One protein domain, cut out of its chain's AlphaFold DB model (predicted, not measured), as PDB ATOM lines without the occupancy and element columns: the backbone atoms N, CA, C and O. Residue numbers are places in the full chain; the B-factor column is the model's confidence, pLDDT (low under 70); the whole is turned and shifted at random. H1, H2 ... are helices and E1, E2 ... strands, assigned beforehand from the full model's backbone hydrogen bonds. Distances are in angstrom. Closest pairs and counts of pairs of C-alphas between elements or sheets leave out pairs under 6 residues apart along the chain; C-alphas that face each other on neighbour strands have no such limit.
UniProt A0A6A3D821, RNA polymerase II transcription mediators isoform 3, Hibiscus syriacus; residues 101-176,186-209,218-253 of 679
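AT A GLANCE: This is residues 101 to 176, 186 to 209 and 218 to 253 of the 679 residues of the protein "RNA polymerase II transcription mediators isoform 3" of Hibiscus syriacus (UniProt A0A6A3D821). Picture a small, strongly twisted four-stranded sheet with two long helices meeting over one face, two layers; their far ends stick out, H1 with residues 101 to 130, H2 with 242 to 251, making a rod. The 136 printed residues run H1 E1 E2 E3 E4 H2, class mixed, helices and strands; the antiparallel sheet's order is E1 E2 E3 E4. It is extended, radius of gyration of the C-alphas 25.4 A, spanning 105 by 34 by 27 A.

HOW THE PARTS SIT: Start at the hairpin of E1, residues 152 to 155, and E2, 166 to 170: N 153 and O 168, 2.8 A, are within hydrogen-bond range. Beside E2 find E3, 190 to 195, with N 169 and O 191 at 3.0 A; E3 and E4, 201 to 204, form a hairpin, N 194 and O 202 at 3.0 A. H1, 101 to 147, and H2, 219 to 251, are on the same face. H1 touches H2 with residues 138 to 146 alone, closest C-alphas Ala 142 and Val 223, 6.3 A, at a steep tilt of 44 degrees. Both helices have every O i to N i+4 pair within range.

IN THESE COORDINATES: From C-alpha 101 at (1.906, 51.073, 78.647), H1 runs 66.7 A; H2 runs 48.8 A to C-alpha 251 at (45.566, 48.088, -12.213).

THE WHOLE: Cuts separate C-alphas 176 and 186 by 15.4 A, 209 and 218 by 19.0 A. No link printed whole is long. Confidence is under 70 in 65 residues, among them 186 to 209.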
ATOM      1  N   LEU A 101       2.352  52.336  79.244       81.00
ATOM      2  CA  LEU A 101       1.906  51.073  78.647       81.00
ATOM      3  C   LEU A 101       1.190  51.288  77.308       81.00
ATOM      4  O   LEU A 101       1.414  50.516  76.376       81.00
ATOM      5  N   SER A 102       0.374  52.341  77.189       84.88
ATOM      6  CA  SER A 102      -0.275  52.723  75.928       84.88
ATOM      7  C   SER A 102       0.753  53.116  74.865       84.88
ATOM      8  O   SER A 102       0.702  52.618  73.742       84.88
ATOM      9  N   ASP A 103       1.729  53.951  75.221       86.88
ATOM     10  CA  ASP A 103       2.789  54.384  74.311       86.88
ATOM     11  C   ASP A 103       3.685  53.213  73.890       86.88
ATOM     12  O   ASP A 103       4.041  53.092  72.716       86.88
ATOM     13  N   LEU A 104       4.000  52.295  74.811       86.56
ATOM     14  CA  LEU A 104       4.740  51.075  74.493       86.56
ATOM     15  C   LEU A 104       3.937  50.151  73.565       86.56
ATOM     16  O   LEU A 104       4.498  49.610  72.612       86.56
ATOM     17  N   ALA A 105       2.632  49.990  73.797       88.12
ATOM     18  CA  ALA A 105       1.756  49.203  72.934       88.12
ATOM     19  C   ALA A 105       1.657  49.805  71.522       88.12
ATOM     20  O   ALA A 105       1.807  49.089  70.534       88.12
ATOM     21  N   VAL A 106       1.491  51.125  71.400       90.94
ATOM     22  CA  VAL A 106       1.463  51.818  70.101       90.94
ATOM     23  C   VAL A 106       2.826  51.748  69.407       90.94
ATOM     24  O   VAL A 106       2.893  51.470  68.210       90.94
ATOM     25  N   SER A 107       3.929  51.927  70.135       88.12
ATOM     26  CA  SER A 107       5.290  51.838  69.586       88.12
ATOM     27  C   SER A 107       5.616  50.426  69.086       88.12
ATOM     28  O   SER A 107       6.108  50.242  67.972       88.12
ATOM     29  N   THR A 108       5.272  49.396  69.858       88.44
ATOM     30  CA  THR A 108       5.465  47.997  69.448       88.44
ATOM     31  C   THR A 108       4.559  47.608  68.280       88.44
ATOM     32  O   THR A 108       5.031  46.955  67.348       88.44
ATOM     33  N   ALA A 109       3.301  48.062  68.263       92.44
ATOM     34  CA  ALA A 109       2.370  47.824  67.160       92.44
ATOM     35  C   ALA A 109       2.810  48.516  65.861       92.44
ATOM     36  O   ALA A 109       2.835  47.882  64.806       92.44
ATOM     37  N   THR A 110       3.211  49.789  65.926       93.44
ATOM     38  CA  THR A 110       3.715  50.531  64.758       93.44
ATOM     39  C   THR A 110       5.010  49.919  64.233       93.44
ATOM     40  O   THR A 110       5.133  49.690  63.032       93.44
ATOM     41  N   LYS A 111       5.942  49.539  65.115       94.31
ATOM     42  CA  LYS A 111       7.174  48.835  64.737       94.31
ATOM     43  C   LYS A 111       6.889  47.496  64.051       94.31
ATOM     44  O   LYS A 111       7.509  47.187  63.035       94.31
ATOM     45  N   LEU A 112       5.930  46.721  64.561       93.44
ATOM     46  CA  LEU A 112       5.518  45.458  63.950       93.44
ATOM     47  C   LEU A 112       4.863  45.669  62.576       93.44
ATOM     48  O   LEU A 112       5.204  44.962  61.629       93.44
ATOM     49  N   GLN A 113       4.001  46.679  62.424       93.50
ATOM     50  CA  GLN A 113       3.432  47.050  61.123       93.50
ATOM     51  C   GLN A 113       4.518  47.456  60.119       93.50
ATOM     52  O   GLN A 113       4.501  46.984  58.982       93.50
ATOM     53  N   CYS A 114       5.502  48.255  60.540       91.50
ATOM     54  CA  CYS A 114       6.651  48.614  59.709       91.50
ATOM     55  C   CYS A 114       7.426  47.371  59.249       91.50
ATOM     56  O   CYS A 114       7.737  47.260  58.064       91.50
ATOM     57  N   TYR A 115       7.681  46.402  60.135       91.88
ATOM     58  CA  TYR A 115       8.335  45.147  59.750       91.88
ATOM     59  C   TYR A 115       7.506  44.317  58.767       91.88
ATOM     60  O   TYR A 115       8.064  43.756  57.825       91.88
ATOM     61  N   MET A 116       6.183  44.267  58.924       93.31
ATOM     62  CA  MET A 116       5.308  43.573  57.974       93.31
ATOM     63  C   MET A 116       5.314  44.237  56.591       93.31
ATOM     64  O   MET A 116       5.376  43.537  55.579       93.31
ATOM     65  N   HIS A 117       5.267  45.569  56.528       93.06
ATOM     66  CA  HIS A 117       5.361  46.308  55.266       93.06
ATOM     67  C   HIS A 117       6.727  46.129  54.602       93.06
ATOM     68  O   HIS A 117       6.790  45.839  53.408       93.06
ATOM     69  N   LEU A 118       7.804  46.196  55.385       94.81
ATOM     70  CA  LEU A 118       9.160  45.967  54.902       94.81
ATOM     71  C   LEU A 118       9.337  44.536  54.367       94.81
ATOM     72  O   LEU A 118       9.909  44.340  53.299       94.81
ATOM     73  N   GLY A 119       8.772  43.535  55.049       94.50
ATOM     74  CA  GLY A 119       8.764  42.151  54.573       94.50
ATOM     75  C   GLY A 119       8.015  41.973  53.247       94.50
ATOM     76  O   GLY A 119       8.477  41.236  52.376       94.50
ATOM     77  N   LYS A 120       6.887  42.672  53.048       93.75
ATOM     78  CA  LYS A 120       6.161  42.674  51.763       93.75
ATOM     79  C   LYS A 120       6.988  43.317  50.650       93.75
ATOM     80  O   LYS A 120       7.069  42.736  49.570       93.75
ATOM     81  N   TYR A 121       7.624  44.455  50.927       94.38
ATOM     82  CA  TYR A 121       8.503  45.140  49.979       94.38
ATOM     83  C   TYR A 121       9.683  44.256  49.569       94.38
ATOM     84  O   TYR A 121       9.880  44.022  48.381       94.38
ATOM     85  N   PHE A 122      10.400  43.663  50.532       94.31
ATOM     86  CA  PHE A 122      11.511  42.760  50.224       94.31
ATOM     87  C   PHE A 122      11.075  41.537  49.420       94.31
ATOM     88  O   PHE A 122      11.803  41.067  48.552       94.31
ATOM     89  N   LYS A 123       9.862  41.030  49.660       95.00
ATOM     90  CA  LYS A 123       9.309  39.932  48.867       95.00
ATOM     91  C   LYS A 123       9.001  40.354  47.428       95.00
ATOM     92  O   LYS A 123       9.203  39.564  46.511       95.00
ATOM     93  N   GLN A 124       8.503  41.572  47.219       95.00
ATOM     94  CA  GLN A 124       8.275  42.120  45.879       95.00
ATOM     95  C   GLN A 124       9.599  42.388  45.158       95.00
ATOM     96  O   GLN A 124       9.748  41.976  44.010       95.00
ATOM     97  N   SER A 125      10.580  42.987  45.838       93.38
ATOM     98  CA  SER A 125      11.903  43.234  45.262       93.38
ATOM     99  C   SER A 125      12.633  41.933  44.937       93.38
ATOM    100  O   SER A 125      13.259  41.845  43.888       93.38
ATOM    101  N   ALA A 126      12.508  40.900  45.779       94.00
ATOM    102  CA  ALA A 126      13.066  39.578  45.502       94.00
ATOM    103  C   ALA A 126      12.470  38.970  44.224       94.00
ATOM    104  O   ALA A 126      13.216  38.534  43.356       94.00
ATOM    105  N   LYS A 127      11.142  39.027  44.052       94.31
ATOM    106  CA  LYS A 127      10.482  38.556  42.822       94.31
ATOM    107  C   LYS A 127      10.914  39.338  41.580       94.31
ATOM    108  O   LYS A 127      11.120  38.743  40.526       94.31
ATOM    109  N   ALA A 128      11.044  40.657  41.690       91.50
ATOM    110  CA  ALA A 128      11.519  41.490  40.587       91.50
ATOM    111  C   ALA A 128      12.974  41.154  40.214       91.50
ATOM    112  O   ALA A 128      13.306  41.054  39.033       91.50
ATOM    113  N   LEU A 129      13.826  40.910  41.215       92.62
ATOM    114  CA  LEU A 129      15.213  40.502  41.009       92.62
ATOM    115  C   LEU A 129      15.308  39.108  40.374       92.62
ATOM    116  O   LEU A 129      16.083  38.920  39.446       92.62
ATOM    117  N   GLU A 130      14.494  38.145  40.807       91.38
ATOM    118  CA  GLU A 130      14.416  36.814  40.187       91.38
ATOM    119  C   GLU A 130      14.052  36.902  38.698       91.38
ATOM    120  O   GLU A 130      14.669  36.235  37.868       91.38
ATOM    121  N   GLN A 131      13.103  37.770  38.333       88.81
ATOM    122  CA  GLN A 131      12.754  38.021  36.932       88.81
ATOM    123  C   GLN A 131      13.905  38.663  36.149       88.81
ATOM    124  O   GLN A 131      14.089  38.365  34.969       88.81
ATOM    125  N   GLN A 132      14.693  39.540  36.775       86.69
ATOM    126  CA  GLN A 132      15.896  40.088  36.150       86.69
ATOM    127  C   GLN A 132      16.958  39.005  35.932       86.69
ATOM    128  O   GLN A 132      17.445  38.867  34.815       86.69
ATOM    129  N   ILE A 133      17.244  38.188  36.946       87.69
ATOM    130  CA  ILE A 133      18.208  37.082  36.853       87.69
ATOM    131  C   ILE A 133      17.782  36.089  35.769       87.69
ATOM    132  O   ILE A 133      18.615  35.636  34.992       87.69
ATOM    133  N   ALA A 134      16.489  35.770  35.668       83.25
ATOM    134  CA  ALA A 134      15.980  34.882  34.627       83.25
ATOM    135  C   ALA A 134      16.192  35.451  33.213       83.25
ATOM    136  O   ALA A 134      16.556  34.703  32.305       83.25
ATOM    137  N   ARG A 135      16.003  36.764  33.021       80.56
ATOM    138  CA  ARG A 135      16.279  37.437  31.739       80.56
ATOM    139  C   ARG A 135      17.767  37.431  31.404       80.56
ATOM    140  O   ARG A 135      18.127  37.072  30.288       80.56
ATOM    141  N   GLU A 136      18.624  37.752  32.370       81.38
ATOM    142  CA  GLU A 136      20.078  37.714  32.180       81.38
ATOM    143  C   GLU A 136      20.573  36.290  31.892       81.38
ATOM    144  O   GLU A 136      21.396  36.087  31.003       81.38
ATOM    145  N   ALA A 137      20.039  35.275  32.574       82.88
ATOM    146  CA  ALA A 137      20.400  33.880  32.335       82.88
ATOM    147  C   ALA A 137      20.079  33.430  30.900       82.88
ATOM    148  O   ALA A 137      20.882  32.718  30.295       82.88
ATOM    149  N   ARG A 138      18.944  33.868  30.335       78.62
ATOM    150  CA  ARG A 138      18.602  33.614  28.924       78.62
ATOM    151  C   ARG A 138      19.571  34.311  27.978       78.62
ATOM    152  O   ARG A 138      20.127  33.655  27.098       78.62
ATOM    153  N   PHE A 139      19.846  35.590  28.220       81.81
ATOM    154  CA  PHE A 139      20.792  36.375  27.429       81.81
ATOM    155  C   PHE A 139      22.184  35.729  27.401       81.81
ATOM    156  O   PHE A 139      22.735  35.461  26.333       81.81
ATOM    157  N   TYR A 140      22.743  35.405  28.570       83.69
ATOM    158  CA  TYR A 140      24.052  34.758  28.660       83.69
ATOM    159  C   TYR A 140      24.038  33.338  28.086       83.69
ATOM    160  O   TYR A 140      25.022  32.924  27.476       83.69
ATOM    161  N   GLY A 141      22.928  32.606  28.214       84.75
ATOM    162  CA  GLY A 141      22.744  31.309  27.564       84.75
ATOM    163  C   GLY A 141      22.854  31.396  26.038       84.75
ATOM    164  O   GLY A 141      23.589  30.615  25.430       84.75
ATOM    165  N   ALA A 142      22.191  32.377  25.421       81.44
ATOM    166  CA  ALA A 142      22.297  32.655  23.989       81.44
ATOM    167  C   ALA A 142      23.710  33.123  23.593       81.44
ATOM    168  O   ALA A 142      24.284  32.628  22.621       81.44
ATOM    169  N   LEU A 143      24.320  34.004  24.390       81.62
ATOM    170  CA  LEU A 143      25.667  34.523  24.148       81.62
ATOM    171  C   LEU A 143      26.734  33.419  24.157       81.62
ATOM    172  O   LEU A 143      27.611  33.403  23.294       81.62
ATOM    173  N   ILE A 144      26.653  32.477  25.099       83.12
ATOM    174  CA  ILE A 144      27.582  31.339  25.182       83.12
ATOM    175  C   ILE A 144      27.475  30.466  23.929       83.12
ATOM    176  O   ILE A 144      28.496  30.015  23.414       83.12
ATOM    177  N   ARG A 145      26.259  30.248  23.413       83.88
ATOM    178  CA  ARG A 145      26.044  29.489  22.170       83.88
ATOM    179  C   ARG A 145      26.653  30.209  20.968       83.88
ATOM    180  O   ARG A 145      27.359  29.579  20.186       83.88
ATOM    181  N   LEU A 146      26.486  31.529  20.870       80.69
ATOM    182  CA  LEU A 146      27.134  32.342  19.832       80.69
ATOM    183  C   LEU A 146      28.667  32.290  19.936       80.69
ATOM    184  O   LEU A 146      29.353  32.155  18.920       80.69
ATOM    185  N   GLN A 147      29.208  32.329  21.156       83.50
ATOM    186  CA  GLN A 147      30.649  32.325  21.416       83.50
ATOM    187  C   GLN A 147      31.354  31.026  20.979       83.50
ATOM    188  O   GLN A 147      32.570  31.026  20.793       83.50
ATOM    189  N   GLN A 148      30.626  29.923  20.778       80.75
ATOM    190  CA  GLN A 148      31.217  28.675  20.276       80.75
ATOM    191  C   GLN A 148      31.810  28.833  18.870       80.75
ATOM    192  O   GLN A 148      32.852  28.251  18.582       80.75
ATOM    193  N   ASN A 149      31.168  29.640  18.019       78.38
ATOM    194  CA  ASN A 149      31.582  29.844  16.627       78.38
ATOM    195  C   ASN A 149      32.173  31.237  16.377       78.38
ATOM    196  O   ASN A 149      32.868  31.434  15.384       78.38
ATOM    197  N   TRP A 150      31.911  32.201  17.264       79.06
ATOM    198  CA  TRP A 150      32.285  33.599  17.072       79.06
ATOM    199  C   TRP A 150      33.109  34.144  18.233       79.06
ATOM    200  O   TRP A 150      32.843  33.884  19.407       79.06
ATOM    201  N   LYS A 151      34.104  34.978  17.919       81.31
ATOM    202  CA  LYS A 151      34.907  35.655  18.940       81.31
ATOM    203  C   LYS A 151      34.171  36.889  19.462       81.31
ATOM    204  O   LYS A 151      34.244  37.964  18.876       81.31
ATOM    205  N   VAL A 152      33.517  36.734  20.606       78.25
ATOM    206  CA  VAL A 152      32.842  37.831  21.307       78.25
ATOM    207  C   VAL A 152      33.845  38.607  22.167       78.25
ATOM    208  O   VAL A 152      34.602  38.022  22.945       78.25
ATOM    209  N   LYS A 153      33.848  39.937  22.055       79.25
ATOM    210  CA  LYS A 153      34.586  40.856  22.930       79.25
ATOM    211  C   LYS A 153      33.597  41.600  23.829       79.25
ATOM    212  O   LYS A 153      32.537  42.028  23.385       79.25
ATOM    213  N   ARG A 154      33.951  41.772  25.105       73.94
ATOM    214  CA  ARG A 154      33.198  42.622  26.040       73.94
ATOM    215  C   ARG A 154      33.827  44.011  26.048       73.94
ATOM    216  O   ARG A 154      34.987  44.147  26.439       73.94
ATOM    217  N   GLN A 155      33.078  45.030  25.642       63.84
ATOM    218  CA  GLN A 155      33.523  46.417  25.680       63.84
ATOM    219  C   GLN A 155      32.876  47.134  26.866       63.84
ATOM    220  O   GLN A 155      31.658  47.282  26.945       63.84
ATOM    221  N   ARG A 156      33.705  47.612  27.799       56.69
ATOM    222  CA  ARG A 156      33.259  48.565  28.819       56.69
ATOM    223  C   ARG A 156      33.378  49.966  28.235       56.69
ATOM    224  O   ARG A 156      34.490  50.455  28.049       56.69
ATOM    225  N   VAL A 157      32.251  50.601  27.930       51.91
ATOM    226  CA  VAL A 157      32.240  52.017  27.555       51.91
ATOM    227  C   VAL A 157      32.433  52.833  28.831       51.91
ATOM    228  O   VAL A 157      31.557  52.890  29.691       51.91
ATOM    229  N   ALA A 158      33.612  53.431  28.991       39.31
ATOM    230  CA  ALA A 158      33.868  54.384  30.060       39.31
ATOM    231  C   ALA A 158      33.207  55.718  29.686       39.31
ATOM    232  O   ALA A 158      33.751  56.467  28.882       39.31
ATOM    233  N   GLY A 159      32.026  55.997  30.242       40.81
ATOM    234  CA  GLY A 159      31.390  57.313  30.111       40.81
ATOM    235  C   GLY A 159      29.949  57.310  29.606       40.81
ATOM    236  O   GLY A 159      29.623  58.065  28.702       40.81
ATOM    237  N   ALA A 160      29.066  56.513  30.198       31.03
ATOM    238  CA  ALA A 160      27.640  56.824  30.255       31.03
ATOM    239  C   ALA A 160      27.053  56.109  31.471       31.03
ATOM    240  O   ALA A 160      27.415  54.972  31.757       31.03
ATOM    241  N   ALA A 161      26.156  56.768  32.199       34.19
ATOM    242  CA  ALA A 161      25.482  56.241  33.386       34.19
ATOM    243  C   ALA A 161      24.428  55.158  33.054       34.19
ATOM    244  O   ALA A 161      23.358  55.121  33.653       34.19
ATOM    245  N   SER A 162      24.715  54.296  32.078       43.28
ATOM    246  CA  SER A 162      23.905  53.143  31.704       43.28
ATOM    247  C   SER A 162      24.780  51.905  31.835       43.28
ATOM    248  O   SER A 162      25.813  51.793  31.175       43.28
ATOM    249  N   SER A 163      24.392  50.990  32.719       43.38
ATOM    250  CA  SER A 163      25.097  49.744  33.036       43.38
ATOM    251  C   SER A 163      25.020  48.696  31.916       43.38
ATOM    252  O   SER A 163      24.975  47.501  32.200       43.38
ATOM    253  N   ASN A 164      24.961  49.114  30.655       50.94
ATOM    254  CA  ASN A 164      24.893  48.198  29.529       50.94
ATOM    255  C   ASN A 164      26.323  47.836  29.130       50.94
ATOM    256  O   ASN A 164      27.005  48.574  28.419       50.94
ATOM    257  N   GLU A 165      26.803  46.704  29.642       57.59
ATOM    258  CA  GLU A 165      27.980  46.047  29.086       57.59
ATOM    259  C   GLU A 165      27.682  45.702  27.621       57.59
ATOM    260  O   GLU A 165      26.769  44.929  27.336       57.59
ATOM    261  N   VAL A 166      28.423  46.295  26.685       63.09
ATOM    262  CA  VAL A 166      28.197  46.067  25.255       63.09
ATOM    263  C   VAL A 166      29.067  44.898  24.809       63.09
ATOM    264  O   VAL A 166      30.292  44.915  24.974       63.09
ATOM    265  N   PHE A 167      28.438  43.869  24.244       72.38
ATOM    266  CA  PHE A 167      29.136  42.758  23.605       72.38
ATOM    267  C   PHE A 167      29.251  43.032  22.110       72.38
ATOM    268  O   PHE A 167      28.273  43.408  21.464       72.38
ATOM    269  N   THR A 168      30.453  42.856  21.571       73.31
ATOM    270  CA  THR A 168      30.740  43.071  20.154       73.31
ATOM    271  C   THR A 168      31.340  41.824  19.525       73.31
ATOM    272  O   THR A 168      32.195  41.158  20.116       73.31
ATOM    273  N   ILE A 169      30.892  41.505  18.314       73.88
ATOM    274  CA  ILE A 169      31.542  40.519  17.448       73.88
ATOM    275  C   ILE A 169      32.301  41.298  16.385       73.88
ATOM    276  O   ILE A 169      31.708  42.069  15.637       73.88
ATOM    277  N   ASP A 170      33.614  41.110  16.366       66.56
ATOM    278  CA  ASP A 170      34.518  41.714  15.393       66.56
ATOM    279  C   ASP A 170      34.677  40.736  14.228       66.56
ATOM    280  O   ASP A 170      35.248  39.655  14.399       66.56
ATOM    281  N   LEU A 171      34.102  41.086  13.079       64.56
ATOM    282  CA  LEU A 171      34.115  40.262  11.870       64.56
ATOM    283  C   LEU A 171      35.308  40.574  10.958       64.56
ATOM    284  O   LEU A 171      35.473  39.922   9.930       64.56
ATOM    285  N   PHE A 172      36.145  41.555  11.314       59.16
ATOM    286  CA  PHE A 172      37.262  41.986  10.484       59.16
ATOM    287  C   PHE A 172      38.591  41.389  10.972       59.16
ATOM    288  O   PHE A 172      39.084  41.700  12.060       59.16
ATOM    289  N   ASP A 173      39.209  40.534  10.156       50.41
ATOM    290  CA  ASP A 173      40.519  39.956  10.463       50.41
ATOM    291  C   ASP A 173      41.639  40.940  10.063       50.41
ATOM    292  O   ASP A 173      42.121  40.963   8.934       50.41
ATOM    293  N   ASN A 174      42.065  41.788  11.008       42.62
ATOM    294  CA  ASN A 174      43.138  42.788  10.836       42.62
ATOM    295  C   ASN A 174      44.535  42.195  10.538       42.62
ATOM    296  O   ASN A 174      45.536  42.914  10.552       42.62
ATOM    297  N   SER A 175      44.654  40.886  10.324       43.22
ATOM    298  CA  SER A 175      45.945  40.215  10.187       43.22
ATOM    299  C   SER A 175      46.570  40.306   8.786       43.22
ATOM    300  O   SER A 175      47.753  39.986   8.647       43.22
ATOM    301  N   SER A 176      45.839  40.778   7.767       41.41
ATOM    302  CA  SER A 176      46.257  40.692   6.355       41.41
ATOM    303  C   SER A 176      46.805  41.978   5.720       41.41
ATOM    304  O   SER A 176      47.422  41.891   4.660       41.41
ATOM    305  N   SER A 186      34.762  49.511   6.545       40.94
ATOM    306  CA  SER A 186      33.366  49.137   6.345       40.94
ATOM    307  C   SER A 186      32.662  49.298   7.690       40.94
ATOM    308  O   SER A 186      33.122  48.764   8.705       40.94
ATOM    309  N   SER A 187      31.578  50.075   7.723       43.47
ATOM    310  CA  SER A 187      30.837  50.427   8.944       43.47
ATOM    311  C   SER A 187      30.181  49.221   9.640       43.47
ATOM    312  O   SER A 187      29.539  49.386  10.672       43.47
ATOM    313  N   PHE A 188      30.366  48.015   9.094       46.16
ATOM    314  CA  PHE A 188      29.803  46.745   9.545       46.16
ATOM    315  C   PHE A 188      30.812  45.820  10.252       46.16
ATOM    316  O   PHE A 188      30.484  44.675  10.554       46.16
ATOM    317  N   SER A 189      32.038  46.281  10.526       51.25
ATOM    318  CA  SER A 189      33.102  45.444  11.112       51.25
ATOM    319  C   SER A 189      32.810  44.948  12.532       51.25
ATOM    320  O   SER A 189      33.333  43.905  12.930       51.25
ATOM    321  N   SER A 190      31.957  45.650  13.285       55.00
ATOM    322  CA  SER A 190      31.548  45.259  14.633       55.00
ATOM    323  C   SER A 190      30.030  45.202  14.771       55.00
ATOM    324  O   SER A 190      29.359  46.220  14.611       55.00
ATOM    325  N   ILE A 191      29.498  44.036  15.134       61.50
ATOM    326  CA  ILE A 191      28.068  43.857  15.416       61.50
ATOM    327  C   ILE A 191      27.841  43.963  16.916       61.50
ATOM    328  O   ILE A 191      28.499  43.268  17.699       61.50
ATOM    329  N   HIS A 192      26.907  44.828  17.301       66.00
ATOM    330  CA  HIS A 192      26.467  44.972  18.680       66.00
ATOM    331  C   HIS A 192      25.417  43.914  18.999       66.00
ATOM    332  O   HIS A 192      24.442  43.754  18.268       66.00
ATOM    333  N   ILE A 193      25.634  43.204  20.103       65.81
ATOM    334  CA  ILE A 193      24.633  42.317  20.684       65.81
ATOM    335  C   ILE A 193      23.912  43.130  21.754       65.81
ATOM    336  O   ILE A 193      24.477  43.405  22.818       65.81
ATOM    337  N   GLU A 194      22.700  43.568  21.437       60.38
ATOM    338  CA  GLU A 194      21.891  44.381  22.338       60.38
ATOM    339  C   GLU A 194      21.113  43.511  23.333       60.38
ATOM    340  O   GLU A 194      20.798  42.346  23.074       60.38
ATOM    341  N   HIS A 195      20.859  44.083  24.511       61.59
ATOM    342  CA  HIS A 195      20.134  43.437  25.594       61.59
ATOM    343  C   HIS A 195      18.683  43.921  25.586       61.59
ATOM    344  O   HIS A 195      18.365  44.966  26.157       61.59
ATOM    345  N   ASP A 196      17.790  43.157  24.963       60.56
ATOM    346  CA  ASP A 196      16.381  43.536  24.906       60.56
ATOM    347  C   ASP A 196      15.684  43.430  26.267       60.56
ATOM    348  O   ASP A 196      16.110  42.711  27.178       60.56
ATOM    349  N   SER A 197      14.537  44.105  26.391       51.12
ATOM    350  CA  SER A 197      13.694  44.076  27.599       51.12
ATOM    351  C   SER A 197      13.237  42.660  28.011       51.12
ATOM    352  O   SER A 197      12.901  42.441  29.184       51.12
ATOM    353  N   ALA A 198      13.306  41.694  27.084       49.44
ATOM    354  CA  ALA A 198      13.009  40.272  27.266       49.44
ATOM    355  C   ALA A 198      14.240  39.371  27.546       49.44
ATOM    356  O   ALA A 198      14.051  38.198  27.870       49.44
ATOM    357  N   GLY A 199      15.476  39.889  27.474       52.31
ATOM    358  CA  GLY A 199      16.715  39.100  27.615       52.31
ATOM    359  C   GLY A 199      17.155  38.374  26.336       52.31
ATOM    360  O   GLY A 199      17.830  37.351  26.412       52.31
ATOM    361  N   ILE A 200      16.740  38.877  25.172       53.78
ATOM    362  CA  ILE A 200      16.980  38.292  23.847       53.78
ATOM    363  C   ILE A 200      18.114  39.069  23.141       53.78
ATOM    364  O   ILE A 200      18.245  40.276  23.335       53.78
ATOM    365  N   THR A 201      18.969  38.381  22.375       50.94
ATOM    366  CA  THR A 201      20.238  38.917  21.838       50.94
ATOM    367  C   THR A 201      20.116  39.575  20.453       50.94
ATOM    368  O   THR A 201      20.583  38.993  19.477       50.94
ATOM    369  N   HIS A 202      19.561  40.780  20.310       51.66
ATOM    370  CA  HIS A 202      19.449  41.402  18.973       51.66
ATOM    371  C   HIS A 202      20.820  41.723  18.383       51.66
ATOM    372  O   HIS A 202      21.536  42.601  18.859       51.66
ATOM    373  N   GLY A 203      21.191  40.976  17.336       49.09
ATOM    374  CA  GLY A 203      22.253  41.353  16.416       49.09
ATOM    375  C   GLY A 203      21.745  42.508  15.565       49.09
ATOM    376  O   GLY A 203      21.059  42.289  14.573       49.09
ATOM    377  N   SER A 204      22.033  43.741  15.976       46.72
ATOM    378  CA  SER A 204      21.659  44.919  15.198       46.72
ATOM    379  C   SER A 204      22.811  45.290  14.272       46.72
ATOM    380  O   SER A 204      23.848  45.804  14.698       46.72
ATOM    381  N   VAL A 205      22.632  44.994  12.988       41.72
ATOM    382  CA  VAL A 205      23.380  45.615  11.892       41.72
ATOM    383  C   VAL A 205      22.551  46.827  11.476       41.72
ATOM    384  O   VAL A 205      21.354  46.679  11.245       41.72
ATOM    385  N   GLY A 206      23.156  48.020  11.465       37.41
ATOM    386  CA  GLY A 206      22.485  49.320  11.328       37.41
ATOM    387  C   GLY A 206      21.111  49.301  10.637       37.41
ATOM    388  O   GLY A 206      21.023  49.163   9.425       37.41
ATOM    389  N   LYS A 207      20.053  49.495  11.439       33.75
ATOM    390  CA  LYS A 207      18.652  49.743  11.048       33.75
ATOM    391  C   LYS A 207      18.063  48.787   9.995       33.75
ATOM    392  O   LYS A 207      17.791  49.184   8.867       33.75
ATOM    393  N   HIS A 208      17.679  47.598  10.447       29.56
ATOM    394  CA  HIS A 208      16.496  46.896   9.938       29.56
ATOM    395  C   HIS A 208      15.531  46.614  11.100       29.56
ATOM    396  O   HIS A 208      15.376  45.490  11.562       29.56
ATOM    397  N   GLU A 209      14.844  47.654  11.582       32.97
ATOM    398  CA  GLU A 209      13.583  47.460  12.306       32.97
ATOM    399  C   GLU A 209      12.490  47.167  11.272       32.97
ATOM    400  O   GLU A 209      11.737  48.047  10.857       32.97
ATOM    401  N   THR A 218      11.206  31.165  19.548       70.00
ATOM    402  CA  THR A 218      11.917  30.409  20.588       70.00
ATOM    403  C   THR A 218      13.379  30.855  20.700       70.00
ATOM    404  O   THR A 218      13.982  31.281  19.713       70.00
ATOM    405  N   ASP A 219      13.983  30.715  21.889       68.25
ATOM    406  CA  ASP A 219      15.384  31.108  22.136       68.25
ATOM    407  C   ASP A 219      16.366  30.466  21.122       68.25
ATOM    408  O   ASP A 219      17.373  31.067  20.747       68.25
ATOM    409  N   ASP A 220      16.069  29.252  20.642       72.94
ATOM    410  CA  ASP A 220      16.901  28.532  19.669       72.94
ATOM    411  C   ASP A 220      16.757  29.063  18.237       72.94
ATOM    412  O   ASP A 220      17.747  29.150  17.508       72.94
ATOM    413  N   GLU A 221      15.544  29.418  17.815       76.88
ATOM    414  CA  GLU A 221      15.305  30.055  16.512       76.88
ATOM    415  C   GLU A 221      16.013  31.401  16.438       76.88
ATOM    416  O   GLU A 221      16.616  31.749  15.427       76.88
ATOM    417  N   TYR A 222      16.013  32.117  17.551       70.75
ATOM    418  CA  TYR A 222      16.633  33.413  17.663       70.75
ATOM    419  C   TYR A 222      18.170  33.369  17.539       70.75
ATOM    420  O   TYR A 222      18.794  34.159  16.822       70.75
ATOM    421  N   VAL A 223      18.803  32.394  18.201       74.62
ATOM    422  CA  VAL A 223      20.247  32.145  18.060       74.62
ATOM    423  C   VAL A 223      20.591  31.751  16.621       74.62
ATOM    424  O   VAL A 223      21.603  32.212  16.089       74.62
ATOM    425  N   LYS A 224      19.753  30.936  15.965       78.38
ATOM    426  CA  LYS A 224      19.936  30.568  14.551       78.38
ATOM    427  C   LYS A 224      19.861  31.781  13.630       78.38
ATOM    428  O   LYS A 224      20.741  31.922  12.786       78.38
ATOM    429  N   GLU A 225      18.885  32.658  13.838       75.12
ATOM    430  CA  GLU A 225      18.735  33.898  13.071       75.12
ATOM    431  C   GLU A 225      19.969  34.794  13.219       75.12
ATOM    432  O   GLU A 225      20.543  35.264  12.242       75.12
ATOM    433  N   THR A 226      20.472  34.932  14.447       73.94
ATOM    434  CA  THR A 226      21.690  35.709  14.709       73.94
ATOM    435  C   THR A 226      22.916  35.087  14.024       73.94
ATOM    436  O   THR A 226      23.739  35.801  13.453       73.94
ATOM    437  N   HIS A 227      23.056  33.754  14.032       75.75
ATOM    438  CA  HIS A 227      24.112  33.063  13.282       75.75
ATOM    439  C   HIS A 227      23.990  33.261  11.768       75.75
ATOM    440  O   HIS A 227      25.022  33.393  11.108       75.75
ATOM    441  N   PHE A 228      22.770  33.242  11.228       72.31
ATOM    442  CA  PHE A 228      22.503  33.484   9.812       72.31
ATOM    443  C   PHE A 228      22.937  34.899   9.425       72.31
ATOM    444  O   PHE A 228      23.815  35.043   8.574       72.31
ATOM    445  N   LEU A 229      22.460  35.910  10.156       74.88
ATOM    446  CA  LEU A 229      22.838  37.308   9.958       74.88
ATOM    447  C   LEU A 229      24.360  37.501  10.031       74.88
ATOM    448  O   LEU A 229      24.954  38.143   9.172       74.88
ATOM    449  N   LEU A 230      25.027  36.902  11.023       72.12
ATOM    450  CA  LEU A 230      26.485  36.992  11.162       72.12
ATOM    451  C   LEU A 230      27.235  36.414   9.955       72.12
ATOM    452  O   LEU A 230      28.246  36.976   9.533       72.12
ATOM    453  N   ARG A 231      26.755  35.298   9.392       74.62
ATOM    454  CA  ARG A 231      27.338  34.706   8.177       74.62
ATOM    455  C   ARG A 231      27.108  35.589   6.961       74.62
ATOM    456  O   ARG A 231      28.024  35.736   6.159       74.62
ATOM    457  N   GLU A 232      25.927  36.181   6.846       67.25
ATOM    458  CA  GLU A 232      25.580  37.087   5.756       67.25
ATOM    459  C   GLU A 232      26.454  38.349   5.774       67.25
ATOM    460  O   GLU A 232      27.069  38.695   4.762       67.25
ATOM    461  N   VAL A 233      26.634  38.968   6.950       69.38
ATOM    462  CA  VAL A 233      27.550  40.109   7.126       69.38
ATOM    463  C   VAL A 233      28.976  39.708   6.763       69.38
ATOM    464  O   VAL A 233      29.643  40.416   6.011       69.38
ATOM    465  N   HIS A 234      29.452  38.565   7.262       69.44
ATOM    466  CA  HIS A 234      30.801  38.090   6.962       69.44
ATOM    467  C   HIS A 234      31.004  37.836   5.459       69.44
ATOM    468  O   HIS A 234      32.034  38.221   4.907       69.44
ATOM    469  N   GLN A 235      30.020  37.243   4.779       66.75
ATOM    470  CA  GLN A 235      30.058  37.034   3.332       66.75
ATOM    471  C   GLN A 235      30.106  38.362   2.569       66.75
ATOM    472  O   GLN A 235      30.881  38.486   1.623       66.75
ATOM    473  N   SER A 236      29.329  39.361   2.992       65.00
ATOM    474  CA  SER A 236      29.364  40.698   2.394       65.00
ATOM    475  C   SER A 236      30.732  41.357   2.564       65.00
ATOM    476  O   SER A 236      31.283  41.867   1.595       65.00
ATOM    477  N   ILE A 237      31.322  41.294   3.764       68.19
ATOM    478  CA  ILE A 237      32.667  41.834   4.023       68.19
ATOM    479  C   ILE A 237      33.707  41.131   3.141       68.19
ATOM    480  O   ILE A 237      34.571  41.788   2.563       68.19
ATOM    481  N   PHE A 238      33.627  39.805   3.020       67.44
ATOM    482  CA  PHE A 238      34.524  39.037   2.162       67.44
ATOM    483  C   PHE A 238      34.376  39.431   0.685       67.44
ATOM    484  O   PHE A 238      35.378  39.647   0.006       67.44
ATOM    485  N   ASN A 239      33.146  39.586   0.195       64.31
ATOM    486  CA  ASN A 239      32.878  40.013  -1.178       64.31
ATOM    487  C   ASN A 239      33.441  41.418  -1.452       64.31
ATOM    488  O   ASN A 239      34.108  41.617  -2.465       64.31
ATOM    489  N   ASP A 240      33.272  42.364  -0.528       67.12
ATOM    490  CA  ASP A 240      33.865  43.702  -0.643       67.12
ATOM    491  C   ASP A 240      35.402  43.637  -0.703       67.12
ATOM    492  O   ASP A 240      36.036  44.316  -1.517       67.12
ATOM    493  N   GLN A 241      36.023  42.793   0.131       67.88
ATOM    494  CA  GLN A 241      37.476  42.591   0.145       67.88
ATOM    495  C   GLN A 241      37.989  41.990  -1.168       67.88
ATOM    496  O   GLN A 241      38.991  42.464  -1.709       67.88
ATOM    497  N   VAL A 242      37.308  40.973  -1.699       66.69
ATOM    498  CA  VAL A 242      37.655  40.350  -2.984       66.69
ATOM    499  C   VAL A 242      37.483  41.344  -4.127       66.69
ATOM    500  O   VAL A 242      38.366  41.448  -4.974       66.69
ATOM    501  N   PHE A 243      36.406  42.130  -4.136       68.31
ATOM    502  CA  PHE A 243      36.194  43.158  -5.154       68.31
ATOM    503  C   PHE A 243      37.290  44.233  -5.113       68.31
ATOM    504  O   PHE A 243      37.858  44.591  -6.145       68.31
ATOM    505  N   HIS A 244      37.677  44.691  -3.920       65.88
ATOM    506  CA  HIS A 244      38.805  45.609  -3.758       65.88
ATOM    507  C   HIS A 244      40.134  44.992  -4.232       65.88
ATOM    508  O   HIS A 244      40.939  45.670  -4.874       65.88
ATOM    509  N   MET A 245      40.377  43.711  -3.937       70.06
ATOM    510  CA  MET A 245      41.555  42.978  -4.410       70.06
ATOM    511  C   MET A 245      41.597  42.908  -5.941       70.06
ATOM    512  O   MET A 245      42.627  43.231  -6.525       70.06
ATOM    513  N   LEU A 246      40.475  42.558  -6.579       67.94
ATOM    514  CA  LEU A 246      40.333  42.504  -8.037       67.94
ATOM    515  C   LEU A 246      40.576  43.870  -8.681       67.94
ATOM    516  O   LEU A 246      41.295  43.950  -9.673       67.94
ATOM    517  N   ASN A 247      40.057  44.947  -8.085       68.12
ATOM    518  CA  ASN A 247      40.347  46.311  -8.527       68.12
ATOM    519  C   ASN A 247      41.854  46.594  -8.480       68.12
ATOM    520  O   ASN A 247      42.423  47.062  -9.461       68.12
ATOM    521  N   CYS A 248      42.527  46.271  -7.371       67.56
ATOM    522  CA  CYS A 248      43.978  46.432  -7.266       67.56
ATOM    523  C   CYS A 248      44.747  45.584  -8.285       67.56
ATOM    524  O   CYS A 248      45.732  46.061  -8.844       67.56
ATOM    525  N   GLU A 249      44.329  44.342  -8.524       67.62
ATOM    526  CA  GLU A 249      44.978  43.444  -9.479       67.62
ATOM    527  C   GLU A 249      44.809  43.918 -10.927       67.62
ATOM    528  O   GLU A 249      45.780  43.930 -11.682       67.62
ATOM    529  N   ALA A 250      43.621  44.406 -11.291       66.62
ATOM    530  CA  ALA A 250      43.335  44.959 -12.610       66.62
ATOM    531  C   ALA A 250      44.257  46.140 -12.975       66.62
ATOM    532  O   ALA A 250      44.691  46.256 -14.120       66.62
ATOM    533  N   PHE A 251      44.620  46.984 -12.002       64.88
ATOM    534  CA  PHE A 251      45.566  48.088 -12.213       64.88
ATOM    535  C   PHE A 251      47.037  47.659 -12.269       64.88
ATOM    536  O   PHE A 251      47.863  48.411 -12.782       64.88
ATOM    537  N   ASN A 252      47.377  46.464 -11.780       62.78
ATOM    538  CA  ASN A 252      48.748  45.945 -11.795       62.78
ATOM    539  C   ASN A 252      49.094  45.182 -13.098       62.78
ATOM    540  O   ASN A 252      50.126  44.523 -13.145       62.78
ATOM    541  N   GLN A 253      48.266  45.318 -14.147       58.12
ATOM    542  CA  GLN A 253      48.456  44.830 -15.525       58.12
ATOM    543  C   GLN A 253      48.829  43.337 -15.667       58.12
ATOM    544  O   GLN A 253      49.986  43.008 -15.937       58.12
TER     545      GLN A 253